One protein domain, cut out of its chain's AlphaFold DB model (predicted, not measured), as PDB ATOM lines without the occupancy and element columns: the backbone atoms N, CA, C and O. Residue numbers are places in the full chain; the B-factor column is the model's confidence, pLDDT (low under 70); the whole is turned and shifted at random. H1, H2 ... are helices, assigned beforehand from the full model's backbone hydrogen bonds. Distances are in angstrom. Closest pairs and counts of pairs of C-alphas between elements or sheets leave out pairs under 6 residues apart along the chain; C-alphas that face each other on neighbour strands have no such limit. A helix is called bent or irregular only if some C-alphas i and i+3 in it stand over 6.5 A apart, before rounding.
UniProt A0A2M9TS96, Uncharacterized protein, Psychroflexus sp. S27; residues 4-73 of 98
ATOM      1  N   ILE A   4     -18.064  -1.177 -91.675       88.19
ATOM      2  CA  ILE A   4     -17.761  -2.063 -90.545       88.19
ATOM      3  C   ILE A   4     -17.984  -3.527 -90.938       88.19
ATOM      4  O   ILE A   4     -17.130  -4.370 -90.665       88.19
ATOM      5  N   ASN A   5     -19.079  -3.824 -91.640       89.19
ATOM      6  CA  ASN A   5     -19.387  -5.180 -92.093       89.19
ATOM      7  C   ASN A   5     -18.368  -5.680 -93.124       89.19
ATOM      8  O   ASN A   5     -17.912  -6.811 -93.012       89.19
ATOM      9  N   ASN A   6     -17.928  -4.828 -94.057       90.50
ATOM     10  CA  ASN A   6     -16.879  -5.201 -95.013       90.50
ATOM     11  C   ASN A   6     -15.559  -5.560 -94.313       90.50
ATOM     12  O   ASN A   6     -14.870  -6.492 -94.727       90.50
ATOM     13  N   ILE A   7     -15.201  -4.822 -93.257       90.50
ATOM     14  CA  ILE A   7     -13.999  -5.096 -92.464       90.50
ATOM     15  C   ILE A   7     -14.164  -6.397 -91.669       90.50
ATOM     16  O   ILE A   7     -13.240  -7.206 -91.631       90.50
ATOM     17  N   LEU A   8     -15.334  -6.643 -91.075       90.00
ATOM     18  CA  LEU A   8     -15.617  -7.908 -90.391       90.00
ATOM     19  C   LEU A   8     -15.529  -9.102 -91.338       90.00
ATOM     20  O   LEU A   8     -14.856 -10.078 -91.023       90.00
ATOM     21  N   ASP A   9     -16.172  -9.019 -92.501       90.75
ATOM     22  CA  ASP A   9     -16.171 -10.095 -93.489       90.75
ATOM     23  C   ASP A   9     -14.766 -10.376 -94.028       90.75
ATOM     24  O   ASP A   9     -14.411 -11.531 -94.248       90.75
ATOM     25  N   TYR A  10     -13.931  -9.344 -94.161       91.56
ATOM     26  CA  TYR A  10     -12.512  -9.507 -94.459       91.56
ATOM     27  C   TYR A  10     -11.791 -10.323 -93.371       91.56
ATOM     28  O   TYR A  10     -11.079 -11.266 -93.692       91.56
ATOM     29  N   PHE A  11     -12.010 -10.041 -92.082       88.44
ATOM     30  CA  PHE A  11     -11.337 -10.776 -90.997       88.44
ATOM     31  C   PHE A  11     -11.915 -12.163 -90.691       88.44
ATOM     32  O   PHE A  11     -11.256 -12.940 -89.999       88.44
ATOM     33  N   LYS A  12     -13.100 -12.501 -91.212       88.44
ATOM     34  CA  LYS A  12     -13.616 -13.881 -91.201       88.44
ATOM     35  C   LYS A  12     -12.852 -14.789 -92.162       88.44
ATOM     36  O   LYS A  12     -12.797 -15.996 -91.943       88.44
ATOM     37  N   LYS A  13     -12.271 -14.225 -93.225       88.31
ATOM     38  CA  LYS A  13     -11.448 -14.980 -94.169       88.31
ATOM     39  C   LYS A  13     -10.088 -15.312 -93.554       88.31
ATOM     40  O   LYS A  13      -9.540 -14.517 -92.777       88.31
ATOM     41  N   PRO A  14      -9.495 -16.458 -93.914       84.94
ATOM     42  CA  PRO A  14      -8.156 -16.794 -93.467       84.94
ATOM     43  C   PRO A  14      -7.136 -15.756 -93.957       84.94
ATOM     44  O   PRO A  14      -7.278 -15.133 -95.011       84.94
ATOM     45  N   GLN A  15      -6.069 -15.564 -93.176       82.94
ATOM     46  CA  GLN A  15      -5.054 -14.543 -93.466       82.94
ATOM     47  C   GLN A  15      -4.378 -14.751 -94.831       82.94
ATOM     48  O   GLN A  15      -3.978 -13.784 -95.468       82.94
ATOM     49  N   ILE A  16      -4.280 -16.001 -95.291       84.56
ATOM     50  CA  ILE A  16      -3.688 -16.337 -96.589       84.56
ATOM     51  C   ILE A  16      -4.511 -15.803 -97.769       84.56
ATOM     52  O   ILE A  16      -3.930 -15.375 -98.757       84.56
ATOM     53  N   GLU A  17      -5.840 -15.760 -97.637       83.56
ATOM     54  CA  GLU A  17      -6.763 -15.240 -98.659       83.56
ATOM     55  C   GLU A  17      -6.874 -13.717 -98.638       83.56
ATOM     56  O   GLU A  17      -7.394 -13.118 -99.567       83.56
ATOM     57  N   THR A  18      -6.427 -13.089 -97.555       86.06
ATOM     58  CA  THR A  18      -6.501 -11.634 -97.366       86.06
ATOM     59  C   THR A  18      -5.134 -10.970 -97.455       86.06
ATOM     60  O   THR A  18      -4.993  -9.771 -97.226       86.06
ATOM     61  N   LYS A  19      -4.102 -11.751 -97.776       78.25
ATOM     62  CA  LYS A  19      -2.735 -11.269 -97.893       78.25
ATOM     63  C   LYS A  19      -2.659 -10.252 -99.032       78.25
ATOM     64  O   LYS A  19      -3.118 -10.534-100.129       78.25
ATOM     65  N   GLU A  20      -2.081  -9.085 -98.748       78.81
ATOM     66  CA  GLU A  20      -1.927  -7.965 -99.699       78.81
ATOM     67  C   GLU A  20      -3.249  -7.343-100.191       78.81
ATOM     68  O   GLU A  20      -3.236  -6.392-100.972       78.81
ATOM     69  N   GLU A  21      -4.389  -7.791 -99.663       85.31
ATOM     70  CA  GLU A  21      -5.688  -7.179 -99.908       85.31
ATOM     71  C   GLU A  21      -6.046  -6.160 -98.819       85.31
ATOM     72  O   GLU A  21      -5.433  -6.066 -97.753       85.31
ATOM     73  N   SER A  22      -7.090  -5.377 -99.084       87.31
ATOM     74  CA  SER A  22      -7.698  -4.508 -98.080       87.31
ATOM     75  C   SER A  22      -9.218  -4.657 -98.094       87.31
ATOM     76  O   SER A  22      -9.797  -4.969 -99.141       87.31
ATOM     77  N   PRO A  23      -9.896  -4.439 -96.954       89.31
ATOM     78  CA  PRO A  23     -11.347  -4.483 -96.905       89.31
ATOM     79  C   PRO A  23     -11.988  -3.500 -97.888       89.31
ATOM     80  O   PRO A  23     -11.548  -2.354 -98.029       89.31
ATOM     81  N   LYS A  24     -13.094  -3.914 -98.516       86.75
ATOM     82  CA  LYS A  24     -13.878  -3.040 -99.399       86.75
ATOM     83  C   LYS A  24     -14.275  -1.749 -98.675       86.75
ATOM     84  O   LYS A  24     -14.842  -1.790 -97.582       86.75
ATOM     85  N   GLY A  25     -14.021  -0.608 -99.313       82.50
ATOM     86  CA  GLY A  25     -14.264   0.718 -98.733       82.50
ATOM     87  C   GLY A  25     -13.085   1.287 -97.937       82.50
ATOM     88  O   GLY A  25     -13.217   2.362 -97.357       82.50
ATOM     89  N   THR A  26     -11.936   0.606 -97.924       81.12
ATOM     90  CA  THR A  26     -10.665   1.134 -97.403       81.12
ATOM     91  C   THR A  26      -9.657   1.336 -98.540       81.12
ATOM     92  O   THR A  26      -9.769   0.713 -99.592       81.12
ATOM     93  N   CYS A  27      -8.695   2.245 -98.357       80.56
ATOM     94  CA  CYS A  27      -7.609   2.457 -99.316       80.56
ATOM     95  C   CYS A  27      -6.510   1.399 -99.089       80.56
ATOM     96  O   CYS A  27      -5.935   1.392 -97.994       80.56
ATOM     97  N   PRO A  28      -6.160   0.567-100.091       77.88
ATOM     98  CA  PRO A  28      -5.135  -0.471 -99.948       77.88
ATOM     99  C   PRO A  28      -3.769   0.082 -99.527       77.88
ATOM    100  O   PRO A  28      -3.113  -0.473 -98.646       77.88
ATOM    101  N   VAL A  29      -3.380   1.235-100.086       75.19
ATOM    102  CA  VAL A  29      -2.113   1.914 -99.763       75.19
ATOM    103  C   VAL A  29      -2.081   2.339 -98.298       75.19
ATOM    104  O   VAL A  29      -1.121   2.054 -97.590       75.19
ATOM    105  N   CYS A  30      -3.147   2.977 -97.807       75.62
ATOM    106  CA  CYS A  30      -3.235   3.386 -96.402       75.62
ATOM    107  C   CYS A  30      -3.256   2.180 -95.463       75.62
ATOM    108  O   CYS A  30      -2.607   2.198 -94.421       75.62
ATOM    109  N   TRP A  31      -4.014   1.146 -95.831       85.06
ATOM    110  CA  TRP A  31      -4.146  -0.078 -95.053       85.06
ATOM    111  C   TRP A  31      -2.788  -0.760 -94.849       85.06
ATOM    112  O   TRP A  31      -2.461  -1.143 -93.722       85.06
ATOM    113  N   GLY A  32      -1.980  -0.823 -95.914       76.06
ATOM    114  CA  GLY A  32      -0.609  -1.331 -95.897       76.06
ATOM    115  C   GLY A  32       0.373  -0.409 -95.171       76.06
ATOM    116  O   GLY A  32       1.033  -0.848 -94.234       76.06
ATOM    117  N   HIS A  33       0.436   0.875 -95.536       76.75
ATOM    118  CA  HIS A  33       1.380   1.835 -94.946       76.75
ATOM    119  C   HIS A  33       1.167   2.013 -93.436       76.75
ATOM    120  O   HIS A  33       2.118   2.049 -92.661       76.75
ATOM    121  N   GLN A  34      -0.092   2.069 -92.991       80.31
ATOM    122  CA  GLN A  34      -0.427   2.177 -91.570       80.31
ATOM    123  C   GLN A  34      -0.515   0.820 -90.864       80.31
ATOM    124  O   GLN A  34      -0.727   0.780 -89.644       80.31
ATOM    125  N   GLN A  35      -0.349  -0.275 -91.614       84.75
ATOM    126  CA  GLN A  35      -0.352  -1.659 -91.138       84.75
ATOM    127  C   GLN A  35      -1.594  -1.995 -90.292       84.75
ATOM    128  O   GLN A  35      -1.512  -2.612 -89.225       84.75
ATOM    129  N   TYR A  36      -2.766  -1.538 -90.741       88.75
ATOM    130  CA  TYR A  36      -4.027  -1.697 -90.011       88.75
ATOM    131  C   TYR A  36      -4.474  -3.151 -89.898       88.75
ATOM    132  O   TYR A  36      -4.983  -3.535 -88.842       88.75
ATOM    133  N   ASP A  37      -4.209  -3.959 -90.930       87.88
ATOM    134  CA  ASP A  37      -4.434  -5.405 -90.912       87.88
ATOM    135  C   ASP A  37      -3.827  -6.044 -89.655       87.88
ATOM    136  O   ASP A  37      -4.535  -6.619 -88.827       87.88
ATOM    137  N   SER A  38      -2.518  -5.861 -89.462       87.94
ATOM    138  CA  SER A  38      -1.787  -6.460 -88.349       87.94
ATOM    139  C   SER A  38      -2.269  -5.927 -87.000       87.94
ATOM    140  O   SER A  38      -2.477  -6.711 -86.079       87.94
ATOM    141  N   LYS A  39      -2.533  -4.617 -86.892       88.62
ATOM    142  CA  LYS A  39      -3.021  -3.991 -85.650       88.62
ATOM    143  C   LYS A  39      -4.365  -4.559 -85.199       88.62
ATOM    144  O   LYS A  39      -4.518  -4.883 -84.022       88.62
ATOM    145  N   ILE A  40      -5.335  -4.702 -86.107       87.56
ATOM    146  CA  ILE A  40      -6.621  -5.325 -85.762       87.56
ATOM    147  C   ILE A  40      -6.437  -6.809 -85.426       87.56
ATOM    148  O   ILE A  40      -7.008  -7.274 -84.438       87.56
ATOM    149  N   ARG A  41      -5.635  -7.559 -86.195       87.56
ATOM    150  CA  ARG A  41      -5.419  -8.994 -85.930       87.56
ATOM    151  C   ARG A  41      -4.811  -9.242 -84.555       87.56
ATOM    152  O   ARG A  41      -5.228 -10.185 -83.889       87.56
ATOM    153  N   THR A  42      -3.893  -8.391 -84.101       86.31
ATOM    154  CA  THR A  42      -3.363  -8.442 -82.730       86.31
ATOM    155  C   THR A  42      -4.472  -8.245 -81.698       86.31
ATOM    156  O   THR A  42      -4.563  -9.015 -80.752       86.31
ATOM    157  N   VAL A  43      -5.392  -7.296 -81.908       83.56
ATOM    158  CA  VAL A  43      -6.524  -7.081 -80.987       83.56
ATOM    159  C   VAL A  43      -7.435  -8.308 -80.896       83.56
ATOM    160  O   VAL A  43      -7.899  -8.623 -79.798       83.56
ATOM    161  N   PHE A  44      -7.699  -8.990 -82.014       83.75
ATOM    162  CA  PHE A  44      -8.497 -10.219 -82.005       83.75
ATOM    163  C   PHE A  44      -7.774 -11.374 -81.301       83.75
ATOM    164  O   PHE A  44      -8.382 -12.047 -80.470       83.75
ATOM    165  N   LYS A  45      -6.474 -11.555 -81.569       81.06
ATOM    166  CA  LYS A  45      -5.652 -12.609 -80.956       81.06
ATOM    167  C   LYS A  45      -5.457 -12.400 -79.450       81.06
ATOM    168  O   LYS A  45      -5.794 -13.287 -78.672       81.06
ATOM    169  N   ASP A  46      -4.983 -11.227 -79.031       75.62
ATOM    170  CA  ASP A  46      -4.611 -10.943 -77.634       75.62
ATOM    171  C   ASP A  46      -5.797 -11.038 -76.676       75.62
ATOM    172  O   ASP A  46      -5.652 -11.400 -75.510       75.62
ATOM    173  N   LYS A  47      -6.991 -10.682 -77.157       70.56
ATOM    174  CA  LYS A  47      -8.205 -10.664 -76.337       70.56
ATOM    175  C   LYS A  47      -9.016 -11.953 -76.429       70.56
ATOM    176  O   LYS A  47     -10.120 -11.972 -75.895       70.56
ATOM    177  N   GLN A  48      -8.489 -12.988 -77.098       73.81
ATOM    178  CA  GLN A  48      -9.189 -14.249 -77.377       73.81
ATOM    179  C   GLN A  48     -10.592 -14.013 -77.959       73.81
ATOM    180  O   GLN A  48     -11.553 -14.700 -77.622       73.81
ATOM    181  N   ILE A  49     -10.735 -12.979 -78.794       74.25
ATOM    182  CA  ILE A  49     -12.030 -12.624 -79.366       74.25
ATOM    183  C   ILE A  49     -12.248 -13.518 -80.571       74.25
ATOM    184  O   ILE A  49     -11.529 -13.416 -81.565       74.25
ATOM    185  N   ASP A  50     -13.274 -14.356 -80.490       77.81
ATOM    186  CA  ASP A  50     -13.774 -15.062 -81.656       77.81
ATOM    187  C   ASP A  50     -14.325 -14.038 -82.656       77.81
ATOM    188  O   ASP A  50     -15.275 -13.306 -82.369       77.81
ATOM    189  N   VAL A  51     -13.728 -13.979 -83.844       76.00
ATOM    190  CA  VAL A  51     -14.198 -13.121 -84.940       76.00
ATOM    191  C   VAL A  51     -15.636 -13.461 -85.357       76.00
ATOM    192  O   VAL A  51     -16.346 -12.591 -85.866       76.00
ATOM    193  N   ASN A  52     -16.094 -14.684 -85.070       77.31
ATOM    194  CA  ASN A  52     -17.462 -15.140 -85.299       77.31
ATOM    195  C   ASN A  52     -18.446 -14.678 -84.211       77.31
ATOM    196  O   ASN A  52     -19.656 -14.683 -84.446       77.31
ATOM    197  N   ASN A  53     -17.966 -14.204 -83.053       82.44
ATOM    198  CA  ASN A  53     -18.814 -13.548 -82.059       82.44
ATOM    199  C   ASN A  53     -19.176 -12.139 -82.547       82.44
ATOM    200  O   ASN A  53     -18.483 -11.152 -82.290       82.44
ATOM    201  N   HIS A  54     -20.301 -12.074 -83.258       77.75
ATOM    202  CA  HIS A  54     -20.774 -10.907 -83.995       77.75
ATOM    203  C   HIS A  54     -20.839  -9.619 -83.165       77.75
ATOM    204  O   HIS A  54     -20.514  -8.548 -83.668       77.75
ATOM    205  N   ARG A  55     -21.256  -9.685 -81.893       84.88
ATOM    206  CA  ARG A  55     -21.392  -8.478 -81.060       84.88
ATOM    207  C   ARG A  55     -20.022  -7.915 -80.685       84.88
ATOM    208  O   ARG A  55     -19.788  -6.716 -80.846       84.88
ATOM    209  N   ASP A  56     -19.129  -8.763 -80.188       84.06
ATOM    210  CA  ASP A  56     -17.824  -8.313 -79.706       84.06
ATOM    211  C   ASP A  56     -16.918  -7.893 -80.859       84.06
ATOM    212  O   ASP A  56     -16.269  -6.845 -80.779       84.06
ATOM    213  N   SER A  57     -16.924  -8.648 -81.960       85.31
ATOM    214  CA  SER A  57     -16.150  -8.300 -83.148       85.31
ATOM    215  C   SER A  57     -16.634  -6.987 -83.766       85.31
ATOM    216  O   SER A  57     -15.809  -6.101 -84.014       85.31
ATOM    217  N   TYR A  58     -17.950  -6.787 -83.897       88.31
ATOM    218  CA  TYR A  58     -18.524  -5.537 -84.404       88.31
ATOM    219  C   TYR A  58     -18.119  -4.331 -83.559       88.31
ATOM    220  O   TYR A  58     -17.584  -3.357 -84.090       88.31
ATOM    221  N   MET A  59     -18.271  -4.401 -82.233       86.56
ATOM    222  CA  MET A  59     -17.914  -3.288 -81.345       86.56
ATOM    223  C   MET A  59     -16.419  -2.938 -81.395       86.56
ATOM    224  O   MET A  59     -16.045  -1.775 -81.215       86.56
ATOM    225  N   LYS A  60     -15.531  -3.917 -81.620       86.19
ATOM    226  CA  LYS A  60     -14.085  -3.670 -81.755       86.19
ATOM    227  C   LYS A  60     -13.737  -3.038 -83.088       86.19
ATOM    228  O   LYS A  60     -12.999  -2.053 -83.090       86.19
ATOM    229  N   VAL A  61     -14.279  -3.566 -84.184       88.06
ATOM    230  CA  VAL A  61     -14.075  -2.989 -85.515       88.06
ATOM    231  C   VAL A  61     -14.639  -1.577 -85.557       88.06
ATOM    232  O   VAL A  61     -13.932  -0.671 -85.972       88.06
ATOM    233  N   GLN A  62     -15.835  -1.347 -85.017       88.56
ATOM    234  CA  GLN A  62     -16.420  -0.013 -84.913       88.56
ATOM    235  C   GLN A  62     -15.503   0.951 -84.150       88.56
ATOM    236  O   GLN A  62     -15.183   2.027 -84.649       88.56
ATOM    237  N   LYS A  63     -15.012   0.562 -82.964       87.62
ATOM    238  CA  LYS A  63     -14.064   1.391 -82.198       87.62
ATOM    239  C   LYS A  63     -12.765   1.646 -82.959       87.62
ATOM    240  O   LYS A  63     -12.224   2.745 -82.872       87.62
ATOM    241  N   PHE A  64     -12.260   0.652 -83.688       88.06
ATOM    242  CA  PHE A  64     -11.067   0.811 -84.508       88.06
ATOM    243  C   PHE A  64     -11.302   1.800 -85.650       88.06
ATOM    244  O   PHE A  64     -10.513   2.725 -85.812       88.06
ATOM    245  N   VAL A  65     -12.398   1.641 -86.397       85.94
ATOM    246  CA  VAL A  65     -12.793   2.530 -87.495       85.94
ATOM    247  C   VAL A  65     -12.931   3.958 -86.979       85.94
ATOM    248  O   VAL A  65     -12.275   4.846 -87.509       85.94
ATOM    249  N   VAL A  66     -13.665   4.178 -85.886       84.62
ATOM    250  CA  VAL A  66     -13.819   5.513 -85.286       84.62
ATOM    251  C   VAL A  66     -12.467   6.117 -84.899       84.62
ATOM    252  O   VAL A  66     -12.198   7.279 -85.187       84.62
ATOM    253  N   LYS A  67     -11.581   5.332 -84.280       83.50
ATOM    254  CA  LYS A  67     -10.289   5.822 -83.783       83.50
ATOM    255  C   LYS A  67      -9.260   6.076 -84.889       83.50
ATOM    256  O   LYS A  67      -8.485   7.022 -84.784       83.50
ATOM    257  N   HIS A  68      -9.211   5.214 -85.902       79.88
ATOM    258  CA  HIS A  68      -8.111   5.157 -86.867       79.88
ATOM    259  C   HIS A  68      -8.516   5.553 -88.288       79.88
ATOM    260  O   HIS A  68      -7.673   6.020 -89.041       79.88
ATOM    261  N   ILE A  69      -9.781   5.387 -88.674       77.75
ATOM    262  CA  ILE A  69     -10.258   5.653 -90.040       77.75
ATOM    263  C   ILE A  69     -11.100   6.935 -90.075       77.75
ATOM    264  O   ILE A  69     -10.782   7.853 -90.824       77.75
ATOM    265  N   ASP A  70     -12.125   7.055 -89.231       71.38
ATOM    266  CA  ASP A  70     -12.974   8.255 -89.173       71.38
ATOM    267  C   ASP A  70     -12.356   9.382 -88.340       71.38
ATOM    268  O   ASP A  70     -12.568  10.554 -88.641       71.38
ATOM    269  N   GLY A  71     -11.508   9.067 -87.356       60.62
ATOM    270  CA  GLY A  71     -10.700  10.065 -86.648       60.62
ATOM    271  C   GLY A  71      -9.786  10.880 -87.579       60.62
ATOM    272  O   GLY A  71      -9.464  12.024 -87.265       60.62
ATOM    273  N   ILE A  72      -9.428  10.333 -88.751       58.28
ATOM    274  CA  ILE A  72      -8.729  11.060 -89.827       58.28
ATOM    275  C   ILE A  72      -9.676  12.063 -90.511       58.28
ATOM    276  O   ILE A  72      -9.250  13.159 -90.855       58.28
ATOM    277  N   LYS A  73     -10.966  11.729 -90.658       54.72
ATOM    278  CA  LYS A  73     -11.984  12.585 -91.296       54.72
ATOM    279  C   LYS A  73     -12.437  13.757 -90.415       54.72
ATOM    280  O   LYS A  73     -12.820  14.793 -90.944       54.72
TER     281      LYS A  73
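AT A GLANCE: This is residues 4 to 73 of the 98 residues of an uncharacterized protein of Psychroflexus sp. S27 (UniProt A0A2M9TS96). Three helices, H1, H3 and H4, have their centres in a loose triangle: H1 crosses the long H4 steeply on one side, and H3 runs back alongside H4 on another, some way off. The short H2 sits at the first end of H3, and a long loop, residues 13 to 27, swings out from the end of H1 to reach it, while the last part of H4 runs on past its contacts with H1 and H3. The printed part has 70 residues with four named helices, H1, H2, H3 and H4 in chain order, and no named strand. The class is all helix. The whole is compact, with a radius of gyration of the C-alphas of 11.3 A, and spans 28 by 27 by 20 A.

IN THESE COORDINATES: H1 is residues 4 to 12, 12.5 A from first to last C-alpha, and begins at C-alpha 4, (-17.761, -2.063, -90.545). H2 is residues 28 to 33. H3 is residues 36 to 46, 15.5 A long, and begins at C-alpha 36, (-4.027, -1.697, -90.011). H4 is residues 54 to 73, 26.1 A long, and ends at C-alpha 73, (-11.984, 12.585, -91.296). H4 has a kink of 35 degrees near residue 67; it is neither bent nor irregular, but only just: C-alphas 67 and 70 are 6.5 A apart.

HOW THE PARTS SIT: H1 and H4 touch, with H4 taking part through residues 57 to 65 alone; their closest C-alphas, those of Ile 4 and Gln 62, are 6.1 A apart. They run opposite ways at a steep tilt of 58 degrees. H1 and H3 are close but not clearly touching, with the closest C-alphas, of Phe 11 and Arg 41, 8.0 A apart; they run the same way at a steep tilt of 66 degrees. H2 and H3 are also close but not clearly touching; their closest C-alphas, of Trp 31 and Asp 37, are 6.8 A apart. Their lines are only just about perpendicular, at 71 degrees. H3 and H4 form a helical hairpin and only just touch, with 3 pairs of C-alphas within 8 A, through residues 57 to 64 of H4 alone; the closest, of Ile 40 and Phe 64, are 7.7 A apart. They run opposite ways at a shallow tilt of 34.5 degrees, only just short of steep. H2 is apart from H1 and from H4. In H1, H2 and H3 every backbone O i to N i+4 pair is within hydrogen-bond range; in H4, 12 of 16 are.

THE WHOLE: The two C-alphas farthest apart, those of Ile 16 and Lys 73, are 30.6 A apart. The printed part has no cut. The link from H1 to H2, 15 residues, is long; that from H2 to H3 is tight, and that from H3 to H4, 7 residues, is short. The C-alphas of residues 13 to 27 lie 8 to 15 A from the mean of all C-alphas. The mean pLDDT of the printed part of this predicted model is 82.5, and residues 71 to 73 are under 70.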